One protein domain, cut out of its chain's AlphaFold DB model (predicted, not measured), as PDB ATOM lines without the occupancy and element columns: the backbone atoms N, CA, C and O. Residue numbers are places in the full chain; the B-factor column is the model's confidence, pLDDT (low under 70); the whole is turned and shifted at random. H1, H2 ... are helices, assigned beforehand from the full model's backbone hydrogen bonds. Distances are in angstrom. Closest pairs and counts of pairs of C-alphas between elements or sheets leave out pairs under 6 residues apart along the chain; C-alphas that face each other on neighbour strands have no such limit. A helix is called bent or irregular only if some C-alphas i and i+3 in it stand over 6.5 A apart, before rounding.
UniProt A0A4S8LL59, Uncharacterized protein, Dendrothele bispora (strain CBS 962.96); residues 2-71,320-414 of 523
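AT A GLANCE: This is residues 2 to 71 and 320 to 414 of the 523 residues of an uncharacterized protein of Dendrothele bispora (strain CBS 962.96) (UniProt A0A4S8LL59). Three long helical pieces, H1b, H3 and H4, make a slender, staggered bundle: H3 is in the middle of the length, with H1b beside its first half and H4 folded back along its later half. At one end of H1b the helix H2 turns back in a V, while residues 2 to 13 of H1 stick out sideways; the tail, residues 397 to 414, runs on towards the end where H1b and H2 meet. The printed part has 165 residues, with five named helices in the order H1 to H5 and no named strand, and its class is all helix. It is extended, with a radius of gyration of the C-alphas of 24.3 A, and spans 82 by 37 by 31 A, a rod.

HOW THE PARTS SIT: The longest helix, H1, residues 2 to 43, was assigned as one helix by its hydrogen bonds but is bent: C-alphas 15 and 18 are 6.5 A apart, and its arms H1a, residues 2 to 15, and H1b, residues 18 to 43, stand at a steep tilt of 53 degrees. H3, residues 320 to 352, touches H1b with residues 320 to 335 alone, at a shallow tilt of 19 degrees, opposite ways; the closest C-alphas, of Phe 32 and Trp 324, are 5.3 A apart. H3 and H4, residues 361 to 390, form a helical hairpin at a shallow tilt of 22 degrees; H3 touches H4 with residues 338 to 352 alone, and the closest C-alphas, of Ala 346 and Ala 375, are 4.2 A apart. H1b touches H4 with residues 18 to 22 alone, the same way at a shallow tilt of 29 degrees; the closest C-alphas are those of Gly 18 and Phe 385, 5.0 A. H1b, H3 and H4 are an up and down bundle, each running against the one before it in the chain. H2, residues 47 to 61, is close to but not clearly touching H1b, with C-alphas 43 and 50 at 6.2 A, and is apart from H3 and H4. H5, residues 393 to 396, is close but not clearly touching H3, with C-alphas 332 and 395 at 6.1 A. Every O i to N i+4 pair is within hydrogen-bond range in H1a and H3, against 21 of 22 in H1b, 9 of 11 in H2 and 22 of 26 in H4; H5 is too short for such a pair.

IN THESE COORDINATES: H1a begins at C-alpha 2 (34.938, -35.079, 12.555) and is 20.1 A long; H1b is 37.1 A. H2, 21.6 A, is irregular, but only just: C-alphas 48 and 51 are 6.9 A apart. H3, 45.7 A, begins at C-alpha 320 (13.602, -46.412, 46.970). H4, 41.8 A, ends at C-alpha 390 (11.219, -20.343, 36.902), and H5 is 6.1 A.

THE WHOLE: The two C-alphas farthest apart, of Gly 360 and Ile 414, are 82.0 A apart. Residues 72 to 319 are not printed, and C-alphas 71 and 320 are 14.5 A apart across this cut. Of the links printed whole, H1 to H2 and H4 to H5 are tight, and H3 to H4 is short. The mean pLDDT of the printed part is 79.8; residue 2, residues 355 to 368 and residues 391 to 414 are under 70.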
ATOM      1  N   TRP A   2      35.454 -34.263  11.441       62.03
ATOM      2  CA  TRP A   2      34.938 -35.079  12.555       62.03
ATOM      3  C   TRP A   2      34.742 -34.269  13.848       62.03
ATOM      4  O   TRP A   2      33.666 -34.320  14.438       62.03
ATOM      5  N   GLU A   3      35.722 -33.443  14.230       75.69
ATOM      6  CA  GLU A   3      35.611 -32.541  15.390       75.69
ATOM      7  C   GLU A   3      34.428 -31.564  15.281       75.69
ATOM      8  O   GLU A   3      33.718 -31.357  16.262       75.69
ATOM      9  N   ASP A   4      34.152 -31.015  14.090       80.94
ATOM     10  CA  ASP A   4      33.027 -30.095  13.864       80.94
ATOM     11  C   ASP A   4      31.672 -30.796  14.064       80.94
ATOM     12  O   ASP A   4      30.757 -30.235  14.671       80.94
ATOM     13  N   HIS A   5      31.550 -32.046  13.598       78.94
ATOM     14  CA  HIS A   5      30.353 -32.860  13.815       78.94
ATOM     15  C   HIS A   5      30.160 -33.199  15.300       78.94
ATOM     16  O   HIS A   5      29.052 -33.036  15.816       78.94
ATOM     17  N   ILE A   6      31.218 -33.610  16.005       82.75
ATOM     18  CA  ILE A   6      31.175 -33.903  17.449       82.75
ATOM     19  C   ILE A   6      30.828 -32.633  18.242       82.75
ATOM     20  O   ILE A   6      29.957 -32.661  19.115       82.75
ATOM     21  N   GLY A   7      31.432 -31.493  17.892       83.38
ATOM     22  CA  GLY A   7      31.127 -30.184  18.467       83.38
ATOM     23  C   GLY A   7      29.663 -29.784  18.269       83.38
ATOM     24  O   GLY A   7      29.005 -29.383  19.229       83.38
ATOM     25  N   HIS A   8      29.115 -29.967  17.063       84.31
ATOM     26  CA  HIS A   8      27.702 -29.705  16.776       84.31
ATOM     27  C   HIS A   8      26.754 -30.621  17.572       84.31
ATOM     28  O   HIS A   8      25.766 -30.146  18.137       84.31
ATOM     29  N   TRP A   9      27.062 -31.916  17.687       84.50
ATOM     30  CA  TRP A   9      26.280 -32.842  18.514       84.50
ATOM     31  C   TRP A   9      26.313 -32.470  19.998       84.50
ATOM     32  O   TRP A   9      25.263 -32.450  20.644       84.50
ATOM     33  N   ASN A  10      27.479 -32.109  20.536       86.75
ATOM     34  CA  ASN A  10      27.613 -31.664  21.924       86.75
ATOM     35  C   ASN A  10      26.899 -30.325  22.172       86.75
ATOM     36  O   ASN A  10      26.270 -30.152  23.216       86.75
ATOM     37  N   TRP A  11      26.892 -29.418  21.192       84.50
ATOM     38  CA  TRP A  11      26.111 -28.178  21.233       84.50
ATOM     39  C   TRP A  11      24.598 -28.435  21.275       84.50
ATOM     40  O   TRP A  11      23.883 -27.850  22.093       84.50
ATOM     41  N   ASN A  12      24.108 -29.370  20.455       87.56
ATOM     42  CA  ASN A  12      22.702 -29.780  20.456       87.56
ATOM     43  C   ASN A  12      22.309 -30.472  21.774       87.56
ATOM     44  O   ASN A  12      21.251 -30.159  22.328       87.56
ATOM     45  N   LYS A  13      23.171 -31.346  22.323       86.25
ATOM     46  CA  LYS A  13      22.999 -31.943  23.664       86.25
ATOM     47  C   LYS A  13      22.897 -30.854  24.740       86.25
ATOM     48  O   LYS A  13      21.960 -30.880  25.536       86.25
ATOM     49  N   LEU A  14      23.802 -29.870  24.721       86.19
ATOM     50  CA  LEU A  14      23.819 -28.753  25.667       86.19
ATOM     51  C   LEU A  14      22.524 -27.932  25.586       86.19
ATOM     52  O   LEU A  14      21.868 -27.755  26.606       86.19
ATOM     53  N   ILE A  15      22.086 -27.508  24.395       86.69
ATOM     54  CA  ILE A  15      20.821 -26.762  24.226       86.69
ATOM     55  C   ILE A  15      19.596 -27.601  24.642       86.69
ATOM     56  O   ILE A  15      18.635 -27.054  25.190       86.69
ATOM     57  N   GLY A  16      19.619 -28.918  24.412       85.50
ATOM     58  CA  GLY A  16      18.556 -29.843  24.819       85.50
ATOM     59  C   GLY A  16      18.468 -30.085  26.332       85.50
ATOM     60  O   GLY A  16      17.376 -30.357  26.843       85.50
ATOM     61  N   LEU A  17      19.583 -29.938  27.060       89.06
ATOM     62  CA  LEU A  17      19.701 -30.247  28.491       89.06
ATOM     63  C   LEU A  17      18.657 -29.516  29.348       89.06
ATOM     64  O   LEU A  17      18.056 -30.125  30.231       89.06
ATOM     65  N   GLY A  18      18.365 -28.249  29.034       86.38
ATOM     66  CA  GLY A  18      17.364 -27.444  29.742       86.38
ATOM     67  C   GLY A  18      15.975 -28.092  29.807       86.38
ATOM     68  O   GLY A  18      15.343 -28.141  30.864       86.38
ATOM     69  N   GLY A  19      15.511 -28.633  28.677       86.81
ATOM     70  CA  GLY A  19      14.232 -29.342  28.590       86.81
ATOM     71  C   GLY A  19      14.299 -30.781  29.111       86.81
ATOM     72  O   GLY A  19      13.300 -31.298  29.610       86.81
ATOM     73  N   LEU A  20      15.468 -31.424  29.029       89.06
ATOM     74  CA  LEU A  20      15.681 -32.774  29.556       89.06
ATOM     75  C   LEU A  20      15.625 -32.793  31.090       89.06
ATOM     76  O   LEU A  20      14.884 -33.600  31.650       89.06
ATOM     77  N   LEU A  21      16.339 -31.883  31.761       89.25
ATOM     78  CA  LEU A  21      16.343 -31.775  33.225       89.25
ATOM     79  C   LEU A  21      14.956 -31.425  33.776       89.25
ATOM     80  O   LEU A  21      14.510 -32.051  34.732       89.25
ATOM     81  N   GLN A  22      14.213 -30.519  33.123       86.81
ATOM     82  CA  GLN A  22      12.835 -30.209  33.530       86.81
ATOM     83  C   GLN A  22      11.924 -31.450  33.456       86.81
ATOM     84  O   GLN A  22      11.175 -31.725  34.394       86.81
ATOM     85  N   LYS A  23      12.012 -32.239  32.372       88.50
ATOM     86  CA  LYS A  23      11.266 -33.504  32.234       88.50
ATOM     87  C   LYS A  23      11.685 -34.539  33.283       88.50
ATOM     88  O   LYS A  23      10.816 -35.203  33.844       88.50
ATOM     89  N   ARG A  24      12.989 -34.663  33.570       89.75
ATOM     90  CA  ARG A  24      13.506 -35.546  34.629       89.75
ATOM     91  C   ARG A  24      12.965 -35.142  36.000       89.75
ATOM     92  O   ARG A  24      12.411 -36.001  36.673       89.75
ATOM     93  N   LEU A  25      13.014 -33.858  36.368       86.88
ATOM     94  CA  LEU A  25      12.508 -33.363  37.655       86.88
ATOM     95  C   LEU A  25      11.002 -33.620  37.822       86.88
ATOM     96  O   LEU A  25      10.581 -34.126  38.859       86.88
ATOM     97  N   ILE A  26      10.192 -33.342  36.792       86.06
ATOM     98  CA  ILE A  26       8.747 -33.635  36.810       86.06
ATOM     99  C   ILE A  26       8.499 -35.137  37.025       86.06
ATOM    100  O   ILE A  26       7.667 -35.517  37.847       86.06
ATOM    101  N   ASN A  27       9.241 -36.002  36.329       87.56
ATOM    102  CA  ASN A  27       9.111 -37.452  36.480       87.56
ATOM    103  C   ASN A  27       9.577 -37.941  37.861       87.56
ATOM    104  O   ASN A  27       8.870 -38.728  38.482       87.56
ATOM    105  N   ALA A  28      10.708 -37.445  38.370       87.75
ATOM    106  CA  ALA A  28      11.254 -37.816  39.674       87.75
ATOM    107  C   ALA A  28      10.332 -37.395  40.830       87.75
ATOM    108  O   ALA A  28      10.089 -38.186  41.738       87.75
ATOM    109  N   VAL A  29       9.733 -36.199  40.765       85.69
ATOM    110  CA  VAL A  29       8.722 -35.755  41.741       85.69
ATOM    111  C   VAL A  29       7.462 -36.628  41.665       85.69
ATOM    112  O   VAL A  29       6.942 -37.047  42.702       85.69
ATOM    113  N   ASN A  30       6.989 -36.962  40.460       86.31
ATOM    114  CA  ASN A  30       5.834 -37.847  40.278       86.31
ATOM    115  C   ASN A  30       6.088 -39.266  40.821       86.31
ATOM    116  O   ASN A  30       5.214 -39.826  41.485       86.31
ATOM    117  N   GLU A  31       7.266 -39.850  40.581       84.69
ATOM    118  CA  GLU A  31       7.635 -41.150  41.153       84.69
ATOM    119  C   GLU A  31       7.848 -41.072  42.670       84.69
ATOM    120  O   GLU A  31       7.332 -41.931  43.383       84.69
ATOM    121  N   PHE A  32       8.479 -40.016  43.200       85.38
ATOM    122  CA  PHE A  32       8.592 -39.802  44.648       85.38
ATOM    123  C   PHE A  32       7.220 -39.834  45.336       85.38
ATOM    124  O   PHE A  32       7.044 -40.555  46.321       85.38
ATOM    125  N   TYR A  33       6.217 -39.129  44.798       83.25
ATOM    126  CA  TYR A  33       4.855 -39.162  45.343       83.25
ATOM    127  C   TYR A  33       4.201 -40.548  45.252       83.25
ATOM    128  O   TYR A  33       3.572 -40.977  46.224       83.25
ATOM    129  N   LYS A  34       4.365 -41.274  44.136       84.06
ATOM    130  CA  LYS A  34       3.854 -42.651  43.987       84.06
ATOM    131  C   LYS A  34       4.494 -43.593  45.005       84.06
ATOM    132  O   LYS A  34       3.779 -44.202  45.801       84.06
ATOM    133  N   GLN A  35       5.823 -43.689  45.014       84.50
ATOM    134  CA  GLN A  35       6.558 -44.628  45.862       84.50
ATOM    135  C   GLN A  35       6.374 -44.300  47.350       84.50
ATOM    136  O   GLN A  35       6.133 -45.208  48.148       84.50
ATOM    137  N   ARG A  36       6.345 -43.011  47.728       84.50
ATOM    138  CA  ARG A  36       5.952 -42.588  49.082       84.50
ATOM    139  C   ARG A  36       4.528 -43.040  49.406       84.50
ATOM    140  O   ARG A  36       4.319 -43.616  50.466       84.50
ATOM    141  N   GLY A  37       3.564 -42.837  48.508       82.69
ATOM    142  CA  GLY A  37       2.174 -43.261  48.701       82.69
ATOM    143  C   GLY A  37       1.997 -44.774  48.895       82.69
ATOM    144  O   GLY A  37       1.095 -45.188  49.625       82.69
ATOM    145  N   TYR A  38       2.858 -45.600  48.294       80.62
ATOM    146  CA  TYR A  38       2.902 -47.045  48.542       80.62
ATOM    147  C   TYR A  38       3.589 -47.389  49.871       80.62
ATOM    148  O   TYR A  38       3.021 -48.130  50.672       80.62
ATOM    149  N   TRP A  39       4.762 -46.814  50.154       84.44
ATOM    150  CA  TRP A  39       5.503 -47.059  51.399       84.44
ATOM    151  C   TRP A  39       4.742 -46.602  52.657       84.44
ATOM    152  O   TRP A  39       4.774 -47.303  53.668       84.44
ATOM    153  N   VAL A  40       3.994 -45.493  52.585       84.69
ATOM    154  CA  VAL A  40       3.071 -45.042  53.644       84.69
ATOM    155  C   VAL A  40       2.027 -46.130  53.920       84.69
ATOM    156  O   VAL A  40       1.995 -46.664  55.023       84.69
ATOM    157  N   LYS A  41       1.273 -46.568  52.900       82.69
ATOM    158  CA  LYS A  41       0.246 -47.628  53.016       82.69
ATOM    159  C   LYS A  41       0.783 -48.987  53.460       82.69
ATOM    160  O   LYS A  41       0.025 -49.824  53.951       82.69
ATOM    161  N   PHE A  42       2.068 -49.244  53.236       81.31
ATOM    162  CA  PHE A  42       2.729 -50.462  53.691       81.31
ATOM    163  C   PHE A  42       3.119 -50.357  55.172       81.31
ATOM    164  O   PHE A  42       2.857 -51.268  55.952       81.31
ATOM    165  N   THR A  43       3.643 -49.197  55.574       83.88
ATOM    166  CA  THR A  43       4.009 -48.854  56.956       83.88
ATOM    167  C   THR A  43       2.788 -48.758  57.875       83.88
ATOM    168  O   THR A  43       2.810 -49.325  58.963       83.88
ATOM    169  N   GLU A  44       1.687 -48.150  57.415       82.44
ATOM    170  CA  GLU A  44       0.375 -48.112  58.093       82.44
ATOM    171  C   GLU A  44      -0.122 -49.502  58.526       82.44
ATOM    172  O   GLU A  44      -0.885 -49.610  59.484       82.44
ATOM    173  N   LYS A  45       0.302 -50.563  57.827       78.94
ATOM    174  CA  LYS A  45      -0.116 -51.954  58.054       78.94
ATOM    175  C   LYS A  45       0.922 -52.824  58.763       78.94
ATOM    176  O   LYS A  45       0.619 -53.971  59.065       78.94
ATOM    177  N   GLN A  46       2.127 -52.309  59.002       77.25
ATOM    178  CA  GLN A  46       3.257 -53.037  59.601       77.25
ATOM    179  C   GLN A  46       3.926 -52.193  60.701       77.25
ATOM    180  O   GLN A  46       5.149 -52.166  60.842       77.25
ATOM    181  N   GLN A  47       3.107 -51.460  61.461       76.31
ATOM    182  CA  GLN A  47       3.538 -50.424  62.406       76.31
ATOM    183  C   GLN A  47       4.514 -50.955  63.468       76.31
ATOM    184  O   GLN A  47       5.563 -50.353  63.689       76.31
ATOM    185  N   CYS A  48       4.216 -52.122  64.047       79.06
ATOM    186  CA  CYS A  48       5.041 -52.786  65.059       79.06
ATOM    187  C   CYS A  48       6.461 -53.133  64.573       79.06
ATOM    188  O   CYS A  48       7.417 -53.018  65.338       79.06
ATOM    189  N   TYR A  49       6.635 -53.497  63.299       80.50
ATOM    190  CA  TYR A  49       7.944 -53.867  62.751       80.50
ATOM    191  C   TYR A  49       8.679 -52.708  62.056       80.50
ATOM    192  O   TYR A  49       9.912 -52.713  61.994       80.50
ATOM    193  N   ALA A  50       7.964 -51.679  61.585       83.38
ATOM    194  CA  ALA A  50       8.533 -50.564  60.821       83.38
ATOM    195  C   ALA A  50       9.652 -49.801  61.561       83.38
ATOM    196  O   ALA A  50      10.626 -49.378  60.934       83.38
ATOM    197  N   LEU A  51       9.560 -49.657  62.890       82.19
ATOM    198  CA  LEU A  51      10.623 -49.052  63.707       82.19
ATOM    199  C   LEU A  51      11.898 -49.910  63.727       82.19
ATOM    200  O   LEU A  51      12.998 -49.381  63.552       82.19
ATOM    201  N   ARG A  52      11.764 -51.235  63.887       86.19
ATOM    202  CA  ARG A  52      12.889 -52.189  63.873       86.19
ATOM    203  C   ARG A  52      13.569 -52.208  62.504       86.19
ATOM    204  O   ARG A  52      14.792 -52.121  62.421       86.19
ATOM    205  N   TRP A  53      12.779 -52.269  61.433       88.62
ATOM    206  CA  TRP A  53      13.286 -52.274  60.061       88.62
ATOM    207  C   TRP A  53      13.951 -50.947  59.678       88.62
ATOM    208  O   TRP A  53      14.998 -50.972  59.034       88.62
ATOM    209  N   ARG A  54      13.426 -49.799  60.143       86.38
ATOM    210  CA  ARG A  54      14.121 -48.508  60.024       86.38
ATOM    211  C   ARG A  54      15.502 -48.554  60.667       86.38
ATOM    212  O   ARG A  54      16.466 -48.228  59.983       86.38
ATOM    213  N   ARG A  55      15.595 -48.938  61.949       86.81
ATOM    214  CA  ARG A  55      16.877 -48.960  62.679       86.81
ATOM    215  C   ARG A  55      17.909 -49.795  61.918       86.81
ATOM    216  O   ARG A  55      18.970 -49.283  61.604       86.81
ATOM    217  N   MET A  56      17.537 -50.999  61.471       86.56
ATOM    218  CA  MET A  56      18.424 -51.858  60.673       86.56
ATOM    219  C   MET A  56      18.884 -51.243  59.339       86.56
ATOM    220  O   MET A  56      20.021 -51.477  58.935       86.56
ATOM    221  N   VAL A  57      18.040 -50.463  58.653       87.69
ATOM    222  CA  VAL A  57      18.446 -49.720  57.445       87.69
ATOM    223  C   VAL A  57      19.403 -48.583  57.792       87.69
ATOM    224  O   VAL A  57      20.475 -48.482  57.199       87.69
ATOM    225  N   ASP A  58      19.044 -47.754  58.770       86.62
ATOM    226  CA  ASP A  58      19.845 -46.591  59.141       86.62
ATOM    227  C   ASP A  58      21.187 -47.025  59.790       86.62
ATOM    228  O   ASP A  58      22.201 -46.360  59.597       86.62
ATOM    229  N   ASP A  59      21.255 -48.164  60.490       88.31
ATOM    230  CA  ASP A  59      22.497 -48.754  61.021       88.31
ATOM    231  C   ASP A  59      23.411 -49.321  59.924       88.31
ATOM    232  O   ASP A  59      24.632 -49.173  60.010       88.31
ATOM    233  N   TYR A  60      22.844 -49.924  58.876       88.25
ATOM    234  CA  TYR A  60      23.607 -50.390  57.715       88.25
ATOM    235  C   TYR A  60      24.174 -49.215  56.900       88.25
ATOM    236  O   TYR A  60      25.366 -49.189  56.601       88.25
ATOM    237  N   GLU A  61      23.357 -48.195  56.611       87.50
ATOM    238  CA  GLU A  61      23.799 -46.984  55.897       87.50
ATOM    239  C   GLU A  61      24.906 -46.227  56.647       87.50
ATOM    240  O   GLU A  61      25.872 -45.773  56.036       87.50
ATOM    241  N   ASN A  62      24.819 -46.149  57.979       88.62
ATOM    242  CA  ASN A  62      25.858 -45.547  58.822       88.62
ATOM    243  C   ASN A  62      27.071 -46.474  59.078       88.62
ATOM    244  O   ASN A  62      27.888 -46.168  59.946       88.62
ATOM    245  N   ARG A  63      27.187 -47.613  58.376       87.38
ATOM    246  CA  ARG A  63      28.245 -48.633  58.550       87.38
ATOM    247  C   ARG A  63      28.395 -49.167  59.989       87.38
ATOM    248  O   ARG A  63      29.446 -49.692  60.342       87.38
ATOM    249  N   ARG A  64      27.344 -49.079  60.817       85.31
ATOM    250  CA  ARG A  64      27.291 -49.670  62.172       85.31
ATOM    251  C   ARG A  64      26.973 -51.167  62.154       85.31
ATOM    252  O   ARG A  64      27.204 -51.844  63.148       85.31
ATOM    253  N   SER A  65      26.446 -51.684  61.042       87.19
ATOM    254  CA  SER A  65      26.151 -53.106  60.855       87.19
ATOM    255  C   SER A  65      26.637 -53.612  59.502       87.19
ATOM    256  O   SER A  65      26.352 -53.010  58.469       87.19
ATOM    257  N   THR A  66      27.311 -54.763  59.499       82.94
ATOM    258  CA  THR A  66      27.742 -55.474  58.283       82.94
ATOM    259  C   THR A  66      26.586 -56.226  57.603       82.94
ATOM    260  O   THR A  66      26.676 -56.582  56.428       82.94
ATOM    261  N   ARG A  67      25.475 -56.489  58.315       80.75
ATOM    262  CA  ARG A  67      24.338 -57.260  57.782       80.75
ATOM    263  C   ARG A  67      23.490 -56.393  56.851       80.75
ATOM    264  O   ARG A  67      22.740 -55.536  57.308       80.75
ATOM    265  N   ASN A  68      23.544 -56.687  55.554       83.44
ATOM    266  CA  ASN A  68      22.731 -56.027  54.532       83.44
ATOM    267  C   ASN A  68      21.214 -56.291  54.750       83.44
ATOM    268  O   ASN A  68      20.796 -57.450  54.703       83.44
ATOM    269  N   PRO A  69      20.373 -55.255  54.957       84.50
ATOM    270  CA  PRO A  69      18.935 -55.396  55.209       84.50
ATOM    271  C   PRO A  69      18.086 -55.506  53.927       84.50
ATOM    272  O   PRO A  69      16.871 -55.691  54.009       84.50
ATOM    273  N   TYR A  70      18.698 -55.383  52.744       81.88
ATOM    274  CA  TYR A  70      18.047 -55.473  51.428       81.88
ATOM    275  C   TYR A  70      18.103 -56.880  50.812       81.88
ATOM    276  O   TYR A  70      17.600 -57.097  49.705       81.88
ATOM    277  N   ILE A  71      18.708 -57.834  51.524       76.62
ATOM    278  CA  ILE A  71      18.847 -59.237  51.137       76.62
ATOM    279  C   ILE A  71      18.296 -60.081  52.291       76.62
ATOM    280  O   ILE A  71      18.726 -59.931  53.434       76.62
ATOM    281  N   GLN A 320      14.070 -46.961  48.247       85.75
ATOM    282  CA  GLN A 320      13.602 -46.412  46.970       85.75
ATOM    283  C   GLN A 320      12.993 -45.014  47.169       85.75
ATOM    284  O   GLN A 320      13.227 -44.126  46.355       85.75
ATOM    285  N   VAL A 321      12.285 -44.779  48.281       88.06
ATOM    286  CA  VAL A 321      11.777 -43.446  48.654       88.06
ATOM    287  C   VAL A 321      12.907 -42.498  49.087       88.06
ATOM    288  O   VAL A 321      12.855 -41.325  48.717       88.06
ATOM    289  N   LYS A 322      13.952 -42.983  49.784       87.12
ATOM    290  CA  LYS A 322      15.200 -42.218  50.011       87.12
ATOM    291  C   LYS A 322      15.849 -41.815  48.680       87.12
ATOM    292  O   LYS A 322      15.982 -40.623  48.419       87.12
ATOM    293  N   ARG A 323      16.107 -42.774  47.784       88.94
ATOM    294  CA  ARG A 323      16.723 -42.508  46.469       88.94
ATOM    295  C   ARG A 323      15.916 -41.563  45.577       88.94
ATOM    296  O   ARG A 323      16.506 -40.691  44.957       88.94
ATOM    297  N   TRP A 324      14.583 -41.651  45.539       89.12
ATOM    298  CA  TRP A 324      13.780 -40.665  44.795       89.12
ATOM    299  C   TRP A 324      13.775 -39.271  45.450       89.12
ATOM    300  O   TRP A 324      13.645 -38.274  44.744       89.12
ATOM    301  N   LYS A 325      13.951 -39.169  46.775       88.50
ATOM    302  CA  LYS A 325      14.183 -37.886  47.460       88.50
ATOM    303  C   LYS A 325      15.562 -37.308  47.125       88.50
ATOM    304  O   LYS A 325      15.660 -36.108  46.885       88.50
ATOM    305  N   GLU A 326      16.593 -38.146  47.078       90.19
ATOM    306  CA  GLU A 326      17.950 -37.774  46.661       90.19
ATOM    307  C   GLU A 326      17.979 -37.324  45.193       90.19
ATOM    308  O   GLU A 326      18.435 -36.221  44.926       90.19
ATOM    309  N   GLU A 327      17.399 -38.094  44.267       90.62
ATOM    310  CA  GLU A 327      17.277 -37.764  42.834       90.62
ATOM    311  C   GLU A 327      16.624 -36.390  42.606       90.62
ATOM    312  O   GLU A 327      17.111 -35.590  41.812       90.62
ATOM    313  N   VAL A 328      15.545 -36.066  43.329       88.69
ATOM    314  CA  VAL A 328      14.883 -34.753  43.217       88.69
ATOM    315  C   VAL A 328      15.797 -33.609  43.681       88.69
ATOM    316  O   VAL A 328      15.846 -32.571  43.020       88.69
ATOM    317  N   LEU A 329      16.547 -33.800  44.771       87.12
ATOM    318  CA  LEU A 329      17.514 -32.814  45.272       87.12
ATOM    319  C   LEU A 329      18.732 -32.684  44.341       87.12
ATOM    320  O   LEU A 329      19.205 -31.574  44.097       87.12
ATOM    321  N   LEU A 330      19.212 -33.800  43.784       90.00
ATOM    322  CA  LEU A 330      20.294 -33.836  42.804       90.00
ATOM    323  C   LEU A 330      19.892 -33.113  41.519       90.00
ATOM    324  O   LEU A 330      20.633 -32.243  41.085       90.00
ATOM    325  N   LEU A 331      18.703 -33.365  40.964       90.38
ATOM    326  CA  LEU A 331      18.210 -32.676  39.764       90.38
ATOM    327  C   LEU A 331      18.028 -31.162  39.986       90.38
ATOM    328  O   LEU A 331      18.362 -30.369  39.106       90.38
ATOM    329  N   GLN A 332      17.553 -30.734  41.163       87.69
ATOM    330  CA  GLN A 332      17.494 -29.309  41.530       87.69
ATOM    331  C   GLN A 332      18.894 -28.669  41.583       87.69
ATOM    332  O   GLN A 332      19.098 -27.559  41.079       87.69
ATOM    333  N   GLU A 333      19.869 -29.374  42.160       90.25
ATOM    334  CA  GLU A 333      21.260 -28.929  42.261       90.25
ATOM    335  C   GLU A 333      21.997 -28.984  40.909       90.25
ATOM    336  O   GLU A 333      22.765 -28.073  40.608       90.25
ATOM    337  N   GLU A 334      21.721 -29.966  40.046       91.25
ATOM    338  CA  GLU A 334      22.180 -30.013  38.652       91.25
ATOM    339  C   GLU A 334      21.659 -28.807  37.874       91.25
ATOM    340  O   GLU A 334      22.447 -28.085  37.268       91.25
ATOM    341  N   MET A 335      20.355 -28.511  37.953       89.38
ATOM    342  CA  MET A 335      19.771 -27.326  37.316       89.38
ATOM    343  C   MET A 335      20.430 -26.032  37.822       89.38
ATOM    344  O   MET A 335      20.733 -25.143  37.023       89.38
ATOM    345  N   ARG A 336      20.734 -25.925  39.126       87.88
ATOM    346  CA  ARG A 336      21.491 -24.786  39.681       87.88
ATOM    347  C   ARG A 336      22.924 -24.730  39.133       87.88
ATOM    348  O   ARG A 336      23.364 -23.662  38.706       87.88
ATOM    349  N   ARG A 337      23.638 -25.862  39.115       90.88
ATOM    350  CA  ARG A 337      25.008 -25.982  38.587       90.88
ATOM    351  C   ARG A 337      25.074 -25.647  37.102       90.88
ATOM    352  O   ARG A 337      25.979 -24.927  36.711       90.88
ATOM    353  N   CYS A 338      24.108 -26.074  36.290       90.75
ATOM    354  CA  CYS A 338      24.051 -25.743  34.866       90.75
ATOM    355  C   CYS A 338      24.046 -24.228  34.620       90.75
ATOM    356  O   CYS A 338      24.773 -23.768  33.744       90.75
ATOM    357  N   LEU A 339      23.286 -23.442  35.395       90.38
ATOM    358  CA  LEU A 339      23.311 -21.976  35.274       90.38
ATOM    359  C   LEU A 339      24.688 -21.409  35.639       90.38
ATOM    360  O   LEU A 339      25.258 -20.647  34.864       90.38
ATOM    361  N   ILE A 340      25.247 -21.840  36.771       92.94
ATOM    362  CA  ILE A 340      26.535 -21.348  37.281       92.94
ATOM    363  C   ILE A 340      27.691 -21.725  36.342       92.94
ATOM    364  O   ILE A 340      28.578 -20.910  36.109       92.94
ATOM    365  N   THR A 341      27.669 -22.917  35.744       92.19
ATOM    366  CA  THR A 341      28.658 -23.342  34.743       92.19
ATOM    367  C   THR A 341      28.552 -22.511  33.463       92.19
ATOM    368  O   THR A 341      29.586 -22.136  32.919       92.19
ATOM    369  N   LEU A 342      27.344 -22.163  33.001       90.81
ATOM    370  CA  LEU A 342      27.154 -21.276  31.842       90.81
ATOM    371  C   LEU A 342      27.604 -19.835  32.139       90.81
ATOM    372  O   LEU A 342      28.241 -19.202  31.299       90.81
ATOM    373  N   GLU A 343      27.321 -19.325  33.339       92.44
ATOM    374  CA  GLU A 343      27.773 -18.007  33.808       92.44
ATOM    375  C   GLU A 343      29.304 -17.955  33.955       92.44
ATOM    376  O   GLU A 343      29.940 -17.011  33.480       92.44
ATOM    377  N   TRP A 344      29.917 -18.998  34.523       94.12
ATOM    378  CA  TRP A 344      31.370 -19.149  34.600       94.12
ATOM    379  C   TRP A 344      32.006 -19.277  33.208       94.12
ATOM    380  O   TRP A 344      32.992 -18.596  32.934       94.12
ATOM    381  N   GLN A 345      31.425 -20.062  32.294       90.94
ATOM    382  CA  GLN A 345      31.887 -20.151  30.902       90.94
ATOM    383  C   GLN A 345      31.800 -18.797  30.184       90.94
ATOM    384  O   GLN A 345      32.728 -18.437  29.460       90.94
ATOM    385  N   ALA A 346      30.739 -18.016  30.404       91.69
ATOM    386  CA  ALA A 346      30.634 -16.660  29.869       91.69
ATOM    387  C   ALA A 346      31.735 -15.738  30.429       91.69
ATOM    388  O   ALA A 346      32.388 -15.030  29.660       91.69
ATOM    389  N   CYS A 347      32.014 -15.805  31.736       91.44
ATOM    390  CA  CYS A 347      33.124 -15.074  32.354       91.44
ATOM    391  C   CYS A 347      34.486 -15.503  31.782       91.44
ATOM    392  O   CYS A 347      35.292 -14.644  31.436       91.44
ATOM    393  N   GLN A 348      34.715 -16.805  31.583       90.44
ATOM    394  CA  GLN A 348      35.924 -17.331  30.941       90.44
ATOM    395  C   GLN A 348      36.100 -16.819  29.504       90.44
ATOM    396  O   GLN A 348      37.221 -16.513  29.101       90.44
ATOM    397  N   TRP A 349      35.024 -16.667  28.725       88.94
ATOM    398  CA  TRP A 349      35.106 -16.023  27.409       88.94
ATOM    399  C   TRP A 349      35.442 -14.525  27.513       88.94
ATOM    400  O   TRP A 349      36.306 -14.052  26.778       88.94
ATOM    401  N   VAL A 350      34.862 -13.789  28.466       87.38
ATOM    402  CA  VAL A 350      35.208 -12.373  28.712       87.38
ATOM    403  C   VAL A 350      36.656 -12.196  29.196       87.38
ATOM    404  O   VAL A 350      37.309 -11.218  28.834       87.38
ATOM    405  N   GLU A 351      37.199 -13.140  29.964       85.75
ATOM    406  CA  GLU A 351      38.619 -13.168  30.335       85.75
ATOM    407  C   GLU A 351      39.511 -13.453  29.118       85.75
ATOM    408  O   GLU A 351      40.485 -12.736  28.894       85.75
ATOM    409  N   ARG A 352      39.131 -14.411  28.260       81.12
ATOM    410  CA  ARG A 352      39.820 -14.722  26.991       81.12
ATOM    411  C   ARG A 352      39.780 -13.586  25.960       81.12
ATOM    412  O   ARG A 352      40.588 -13.599  25.038       81.12
ATOM    413  N   ALA A 353      38.911 -12.587  26.111       77.12
ATOM    414  CA  ALA A 353      38.972 -11.370  25.298       77.12
ATOM    415  C   ALA A 353      40.226 -10.517  25.608       77.12
ATOM    416  O   ALA A 353      40.713  -9.787  24.740       77.12
ATOM    417  N   ARG A 354      40.772 -10.618  26.833       70.94
ATOM    418  CA  ARG A 354      41.874  -9.796  27.373       70.94
ATOM    419  C   ARG A 354      43.261 -10.364  27.040       70.94
ATOM    420  O   ARG A 354      44.069 -10.622  27.928       70.94
ATOM    421  N   ILE A 355      43.537 -10.566  25.754       67.06
ATOM    422  CA  ILE A 355      44.817 -11.100  25.262       67.06
ATOM    423  C   ILE A 355      45.718  -9.955  24.770       67.06
ATOM    424  O   ILE A 355      45.382  -9.271  23.813       67.06
ATOM    425  N   ASP A 356      46.888  -9.779  25.395       62.16
ATOM    426  CA  ASP A 356      47.863  -8.705  25.096       62.16
ATOM    427  C   ASP A 356      48.898  -9.080  24.001       62.16
ATOM    428  O   ASP A 356      49.821  -8.328  23.696       62.16
ATOM    429  N   THR A 357      48.784 -10.269  23.393       64.38
ATOM    430  CA  THR A 357      49.802 -10.806  22.462       64.38
ATOM    431  C   THR A 357      49.640 -10.381  20.999       64.38
ATOM    432  O   THR A 357      50.571 -10.551  20.213       64.38
ATOM    433  N   PHE A 358      48.497  -9.804  20.616       59.12
ATOM    434  CA  PHE A 358      48.252  -9.249  19.278       59.12
ATOM    435  C   PHE A 358      48.154  -7.715  19.339       59.12
ATOM    436  O   PHE A 358      48.052  -7.144  20.419       59.12
ATOM    437  N   LYS A 359      48.196  -7.018  18.191       59.78
ATOM    438  CA  LYS A 359      48.041  -5.549  18.116       59.78
ATOM    439  C   LYS A 359      47.264  -5.100  16.878       59.78
ATOM    440  O   LYS A 359      47.337  -5.740  15.830       59.78
ATOM    441  N   GLY A 360      46.582  -3.960  17.004       67.88
ATOM    442  CA  GLY A 360      45.771  -3.337  15.951       67.88
ATOM    443  C   GLY A 360      44.407  -4.003  15.748       67.88
ATOM    444  O   GLY A 360      44.000  -4.849  16.539       67.88
ATOM    445  N   GLU A 361      43.738  -3.650  14.650       63.34
ATOM    446  CA  GLU A 361      42.361  -4.039  14.269       63.34
ATOM    447  C   GLU A 361      42.059  -5.549  14.399       63.34
ATOM    448  O   GLU A 361      40.923  -5.955  14.636       63.34
ATOM    449  N   ARG A 362      43.086  -6.405  14.284       59.03
ATOM    450  CA  ARG A 362      42.961  -7.861  14.452       59.03
ATOM    451  C   ARG A 362      42.680  -8.306  15.892       59.03
ATOM    452  O   ARG A 362      42.092  -9.367  16.048       59.03
ATOM    453  N   LEU A 363      43.035  -7.529  16.922       62.00
ATOM    454  CA  LEU A 363      42.526  -7.757  18.286       62.00
ATOM    455  C   LEU A 363      41.019  -7.502  18.333       62.00
ATOM    456  O   LEU A 363      40.235  -8.367  18.712       62.00
ATOM    457  N   GLU A 364      40.625  -6.301  17.917       63.41
ATOM    458  CA  GLU A 364      39.267  -5.775  18.062       63.41
ATOM    459  C   GLU A 364      38.248  -6.651  17.313       63.41
ATOM    460  O   GLU A 364      37.198  -6.994  17.858       63.41
ATOM    461  N   GLY A 365      38.604  -7.107  16.108       63.78
ATOM    462  CA  GLY A 365      37.788  -8.036  15.328       63.78
ATOM    463  C   GLY A 365      37.793  -9.492  15.818       63.78
ATOM    464  O   GLY A 365      36.771 -10.158  15.683       63.78
ATOM    465  N   ALA A 366      38.902 -10.011  16.365       61.16
ATOM    466  CA  ALA A 366      39.041 -11.453  16.630       61.16
ATOM    467  C   ALA A 366      38.933 -11.857  18.110       61.16
ATOM    468  O   ALA A 366      38.311 -12.876  18.398       61.16
ATOM    469  N   SER A 367      39.512 -11.101  19.053       65.00
ATOM    470  CA  SER A 367      39.416 -11.426  20.486       65.00
ATOM    471  C   SER A 367      38.225 -10.745  21.152       65.00
ATOM    472  O   SER A 367      37.527 -11.391  21.926       65.00
ATOM    473  N   ALA A 368      37.948  -9.473  20.839       67.62
ATOM    474  CA  ALA A 368      36.847  -8.751  21.474       67.62
ATOM    475  C   ALA A 368      35.481  -9.182  20.917       67.62
ATOM    476  O   ALA A 368      34.653  -9.679  21.679       67.62
ATOM    477  N   TYR A 369      35.243  -9.044  19.604       72.56
ATOM    478  CA  TYR A 369      33.933  -9.356  19.011       72.56
ATOM    479  C   TYR A 369      33.511 -10.815  19.258       72.56
ATOM    480  O   TYR A 369      32.486 -11.053  19.895       72.56
ATOM    481  N   TYR A 370      34.327 -11.789  18.837       79.81
ATOM    482  CA  TYR A 370      33.972 -13.209  18.940       79.81
ATOM    483  C   TYR A 370      33.810 -13.683  20.391       79.81
ATOM    484  O   TYR A 370      32.855 -14.390  20.697       79.81
ATOM    485  N   ALA A 371      34.689 -13.288  21.320       83.81
ATOM    486  CA  ALA A 371      34.578 -13.760  22.701       83.81
ATOM    487  C   ALA A 371      33.395 -13.119  23.452       83.81
ATOM    488  O   ALA A 371      32.739 -13.795  24.247       83.81
ATOM    489  N   HIS A 372      33.061 -11.853  23.170       84.12
ATOM    490  CA  HIS A 372      31.834 -11.242  23.691       84.12
ATOM    491  C   HIS A 372      30.569 -11.835  23.054       84.12
ATOM    492  O   HIS A 372      29.578 -12.022  23.761       84.12
ATOM    493  N   GLU A 373      30.601 -12.202  21.770       85.38
ATOM    494  CA  GLU A 373      29.516 -12.937  21.109       85.38
ATOM    495  C   GLU A 373      29.313 -14.325  21.743       85.38
ATOM    496  O   GLU A 373      28.197 -14.653  22.143       85.38
ATOM    497  N   GLN A 374      30.381 -15.103  21.963       88.19
ATOM    498  CA  GLN A 374      30.297 -16.394  22.658       88.19
ATOM    499  C   GLN A 374      29.778 -16.253  24.098       88.19
ATOM    500  O   GLN A 374      28.908 -17.023  24.512       88.19
ATOM    501  N   ALA A 375      30.226 -15.245  24.855       90.00
ATOM    502  CA  ALA A 375      29.690 -14.965  26.190       90.00
ATOM    503  C   ALA A 375      28.188 -14.612  26.153       90.00
ATOM    504  O   ALA A 375      27.405 -15.131  26.954       90.00
ATOM    505  N   ALA A 376      27.756 -13.789  25.190       90.69
ATOM    506  CA  ALA A 376      26.346 -13.457  24.986       90.69
ATOM    507  C   ALA A 376      25.505 -14.688  24.605       90.69
ATOM    508  O   ALA A 376      24.383 -14.840  25.094       90.69
ATOM    509  N   ILE A 377      26.053 -15.609  23.803       90.81
ATOM    510  CA  ILE A 377      25.408 -16.886  23.478       90.81
ATOM    511  C   ILE A 377      25.216 -17.728  24.751       90.81
ATOM    512  O   ILE A 377      24.094 -18.182  24.985       90.81
ATOM    513  N   GLN A 378      26.230 -17.871  25.616       90.44
ATOM    514  CA  GLN A 378      26.088 -18.627  26.873       90.44
ATOM    515  C   GLN A 378      25.040 -18.005  27.813       90.44
ATOM    516  O   GLN A 378      24.157 -18.709  28.312       90.44
ATOM    517  N   HIS A 379      25.038 -16.676  27.972       91.50
ATOM    518  CA  HIS A 379      23.981 -15.976  28.714       91.50
ATOM    519  C   HIS A 379      22.588 -16.161  28.081       91.50
ATOM    520  O   HIS A 379      21.593 -16.274  28.805       91.50
ATOM    521  N   SER A 380      22.485 -16.251  26.749       92.12
ATOM    522  CA  SER A 380      21.217 -16.541  26.064       92.12
ATOM    523  C   SER A 380      20.707 -17.960  26.349       92.12
ATOM    524  O   SER A 380      19.500 -18.158  26.496       92.12
ATOM    525  N   ILE A 381      21.609 -18.937  26.498       90.81
ATOM    526  CA  ILE A 381      21.281 -20.328  26.835       90.81
ATOM    527  C   ILE A 381      20.830 -20.423  28.295       90.81
ATOM    528  O   ILE A 381      19.742 -20.939  28.552       90.81
ATOM    529  N   ALA A 382      21.570 -19.821  29.232       90.88
ATOM    530  CA  ALA A 382      21.151 -19.716  30.631       90.88
ATOM    531  C   ALA A 382      19.762 -19.055  30.752       90.88
ATOM    532  O   ALA A 382      18.865 -19.591  31.404       90.88
ATOM    533  N   SER A 383      19.527 -17.962  30.017       90.19
ATOM    534  CA  SER A 383      18.217 -17.293  29.935       90.19
ATOM    535  C   SER A 383      17.116 -18.184  29.340       90.19
ATOM    536  O   SER A 383      15.952 -18.088  29.736       90.19
ATOM    537  N   ARG A 384      17.448 -19.062  28.382       89.25
ATOM    538  CA  ARG A 384      16.512 -20.045  27.806       89.25
ATOM    539  C   ARG A 384      16.182 -21.185  28.768       89.25
ATOM    540  O   ARG A 384      15.090 -21.728  28.640       89.25
ATOM    541  N   PHE A 385      17.060 -21.526  29.711       88.94
ATOM    542  CA  PHE A 385      16.789 -22.532  30.749       88.94
ATOM    543  C   PHE A 385      16.021 -21.931  31.933       88.94
ATOM    544  O   PHE A 385      15.049 -22.518  32.399       88.94
ATOM    545  N   GLN A 386      16.367 -20.713  32.360       87.00
ATOM    546  CA  GLN A 386      15.653 -20.017  33.436       87.00
ATOM    547  C   GLN A 386      14.163 -19.796  33.120       87.00
ATOM    548  O   GLN A 386      13.343 -19.883  34.025       87.00
ATOM    549  N   LYS A 387      13.781 -19.570  31.851       85.94
ATOM    550  CA  LYS A 387      12.371 -19.386  31.443       85.94
ATOM    551  C   LYS A 387      11.441 -20.555  31.838       85.94
ATOM    552  O   LYS A 387      10.506 -20.305  32.594       85.94
ATOM    553  N   PRO A 388      11.649 -21.806  31.378       82.12
ATOM    554  CA  PRO A 388      10.835 -22.939  31.815       82.12
ATOM    555  C   PRO A 388      11.032 -23.263  33.302       82.12
ATOM    556  O   PRO A 388      10.065 -23.592  33.986       82.12
ATOM    557  N   TRP A 389      12.255 -23.144  33.828       83.06
ATOM    558  CA  TRP A 389      12.558 -23.545  35.206       83.06
ATOM    559  C   TRP A 389      11.924 -22.619  36.253       83.06
ATOM    560  O   TRP A 389      11.364 -23.114  37.223       83.06
ATOM    561  N   ASN A 390      11.909 -21.302  36.029       77.12
ATOM    562  CA  ASN A 390      11.219 -20.343  36.902       77.12
ATOM    563  C   ASN A 390       9.686 -20.373  36.734       77.12
ATOM    564  O   ASN A 390       8.977 -19.829  37.568       77.12
ATOM    565  N   SER A 391       9.170 -21.006  35.674       69.38
ATOM    566  CA  SER A 391       7.735 -21.287  35.500       69.38
ATOM    567  C   SER A 391       7.297 -22.591  36.187       69.38
ATOM    568  O   SER A 391       6.164 -23.029  35.987       69.38
ATOM    569  N   THR A 392       8.195 -23.253  36.927       63.06
ATOM    570  CA  THR A 392       7.947 -24.558  37.546       63.06
ATOM    571  C   THR A 392       8.294 -24.503  39.038       63.06
ATOM    572  O   THR A 392       9.461 -24.619  39.408       63.06
ATOM    573  N   ASP A 393       7.279 -24.410  39.905       60.88
ATOM    574  CA  ASP A 393       7.429 -24.307  41.376       60.88
ATOM    575  C   ASP A 393       8.230 -25.471  42.008       60.88
ATOM    576  O   ASP A 393       8.730 -25.380  43.129       60.88
ATOM    577  N   LEU A 394       8.429 -26.561  41.256       60.53
ATOM    578  CA  LEU A 394       9.283 -27.698  41.611       60.53
ATOM    579  C   LEU A 394      10.755 -27.334  41.880       60.53
ATOM    580  O   LEU A 394      11.472 -28.152  42.454       60.53
ATOM    581  N   ARG A 395      11.226 -26.136  41.501       58.06
ATOM    582  CA  ARG A 395      12.591 -25.674  41.818       58.06
ATOM    583  C   ARG A 395      12.822 -25.480  43.324       58.06
ATOM    584  O   ARG A 395      13.942 -25.684  43.780       58.06
ATOM    585  N   GLU A 396      11.785 -25.119  44.078       60.56
ATOM    586  CA  GLU A 396      11.844 -24.920  45.539       60.56
ATOM    587  C   GLU A 396      11.204 -26.083  46.320       60.56
ATOM    588  O   GLU A 396      11.076 -26.032  47.544       60.56
ATOM    589  N   PHE A 397      10.807 -27.159  45.629       59.81
ATOM    590  CA  PHE A 397      10.171 -28.313  46.252       59.81
ATOM    591  C   PHE A 397      11.141 -29.053  47.179       59.81
ATOM    592  O   PHE A 397      11.957 -29.855  46.730       59.81
ATOM    593  N   GLN A 398      11.019 -28.824  48.485       64.88
ATOM    594  CA  GLN A 398      11.697 -29.626  49.499       64.88
ATOM    595  C   GLN A 398      10.945 -30.957  49.679       64.88
ATOM    596  O   GLN A 398       9.799 -30.946  50.146       64.88
ATOM    597  N   PRO A 399      11.544 -32.122  49.353       61.28
ATOM    598  CA  PRO A 399      10.872 -33.400  49.544       61.28
ATOM    599  C   PRO A 399      10.653 -33.630  51.038       61.28
ATOM    600  O   PRO A 399      11.612 -33.601  51.817       61.28
ATOM    601  N   SER A 400       9.395 -33.856  51.437       63.97
ATOM    602  CA  SER A 400       8.989 -33.904  52.849       63.97
ATOM    603  C   SER A 400       9.892 -34.799  53.700       63.97
ATOM    604  O   SER A 400      10.475 -35.774  53.215       63.97
ATOM    605  N   ASP A 401       9.994 -34.482  54.988       60.16
ATOM    606  CA  ASP A 401      10.678 -35.357  55.931       60.16
ATOM    607  C   ASP A 401      10.048 -36.765  55.931       60.16
ATOM    608  O   ASP A 401       8.827 -36.927  55.882       60.16
ATOM    609  N   LEU A 402      10.918 -37.774  55.939       61.47
ATOM    610  CA  LEU A 402      10.569 -39.190  55.912       61.47
ATOM    611  C   LEU A 402      10.455 -39.778  57.326       61.47
ATOM    612  O   LEU A 402      10.236 -40.982  57.444       61.47
ATOM    613  N   ALA A 403      10.626 -38.994  58.398       59.91
ATOM    614  CA  ALA A 403      10.421 -39.453  59.772       59.91
ATOM    615  C   ALA A 403       9.073 -40.178  59.947       59.91
ATOM    616  O   ALA A 403       8.020 -39.649  59.596       59.91
ATOM    617  N   LEU A 404       9.111 -41.388  60.522       58.19
ATOM    618  CA  LEU A 404       7.930 -42.247  60.710       58.19
ATOM    619  C   LEU A 404       6.806 -41.551  61.497       58.19
ATOM    620  O   LEU A 404       5.631 -41.715  61.179       58.19
ATOM    621  N   ARG A 405       7.182 -40.685  62.441       53.16
ATOM    622  CA  ARG A 405       6.307 -39.803  63.225       53.16
ATOM    623  C   ARG A 405       5.416 -38.871  62.386       53.16
ATOM    624  O   ARG A 405       4.318 -38.529  62.809       53.16
ATOM    625  N   ASN A 406       5.865 -38.497  61.185       55.78
ATOM    626  CA  ASN A 406       5.120 -37.668  60.225       55.78
ATOM    627  C   ASN A 406       4.287 -38.510  59.233       55.78
ATOM    628  O   ASN A 406       3.672 -37.960  58.319       55.78
ATOM    629  N   VAL A 407       4.341 -39.841  59.354       58.81
ATOM    630  CA  VAL A 407       3.795 -40.820  58.400       58.81
ATOM    631  C   VAL A 407       2.690 -41.653  59.047       58.81
ATOM    632  O   VAL A 407       1.653 -41.857  58.425       58.81
ATOM    633  N   VAL A 408       2.877 -42.068  60.302       58.75
ATOM    634  CA  VAL A 408       1.831 -42.646  61.156       58.75
ATOM    635  C   VAL A 408       1.886 -41.942  62.519       58.75
ATOM    636  O   VAL A 408       2.839 -42.157  63.276       58.75
ATOM    637  N   PRO A 409       0.899 -41.090  62.858       53.59
ATOM    638  CA  PRO A 409       0.792 -40.508  64.193       53.59
ATOM    639  C   PRO A 409       0.605 -41.608  65.247       53.59
ATOM    640  O   PRO A 409      -0.261 -42.463  65.083       53.59
ATOM    641  N   GLY A 410       1.395 -41.575  66.325       50.62
ATOM    642  CA  GLY A 410       1.309 -42.536  67.436       50.62
ATOM    643  C   GLY A 410       2.350 -43.664  67.434       50.62
ATOM    644  O   GLY A 410       2.415 -44.409  68.403       50.62
ATOM    645  N   LEU A 411       3.220 -43.771  66.418       51.81
ATOM    646  CA  LEU A 411       4.288 -44.790  66.404       51.81
ATOM    647  C   LEU A 411       5.264 -44.706  67.594       51.81
ATOM    648  O   LEU A 411       5.910 -45.701  67.905       51.81
ATOM    649  N   ASP A 412       5.359 -43.551  68.256       45.09
ATOM    650  CA  ASP A 412       6.232 -43.338  69.417       45.09
ATOM    651  C   ASP A 412       5.763 -44.110  70.684       45.09
ATOM    652  O   ASP A 412       6.530 -44.202  71.637       45.09
ATOM    653  N   GLU A 413       4.541 -44.676  70.708       46.22
ATOM    654  CA  GLU A 413       3.973 -45.438  71.848       46.22
ATOM    655  C   GLU A 413       4.104 -46.975  71.719       46.22
ATOM    656  O   GLU A 413       3.671 -47.708  72.610       46.22
ATOM    657  N   ILE A 414       4.700 -47.500  70.637       46.06
ATOM    658  CA  ILE A 414       5.025 -48.937  70.540       46.06
ATOM    659  C   ILE A 414       6.363 -49.173  71.247       46.06
ATOM    660  O   ILE A 414       7.437 -49.062  70.652       46.06
TER     661      ILE A 414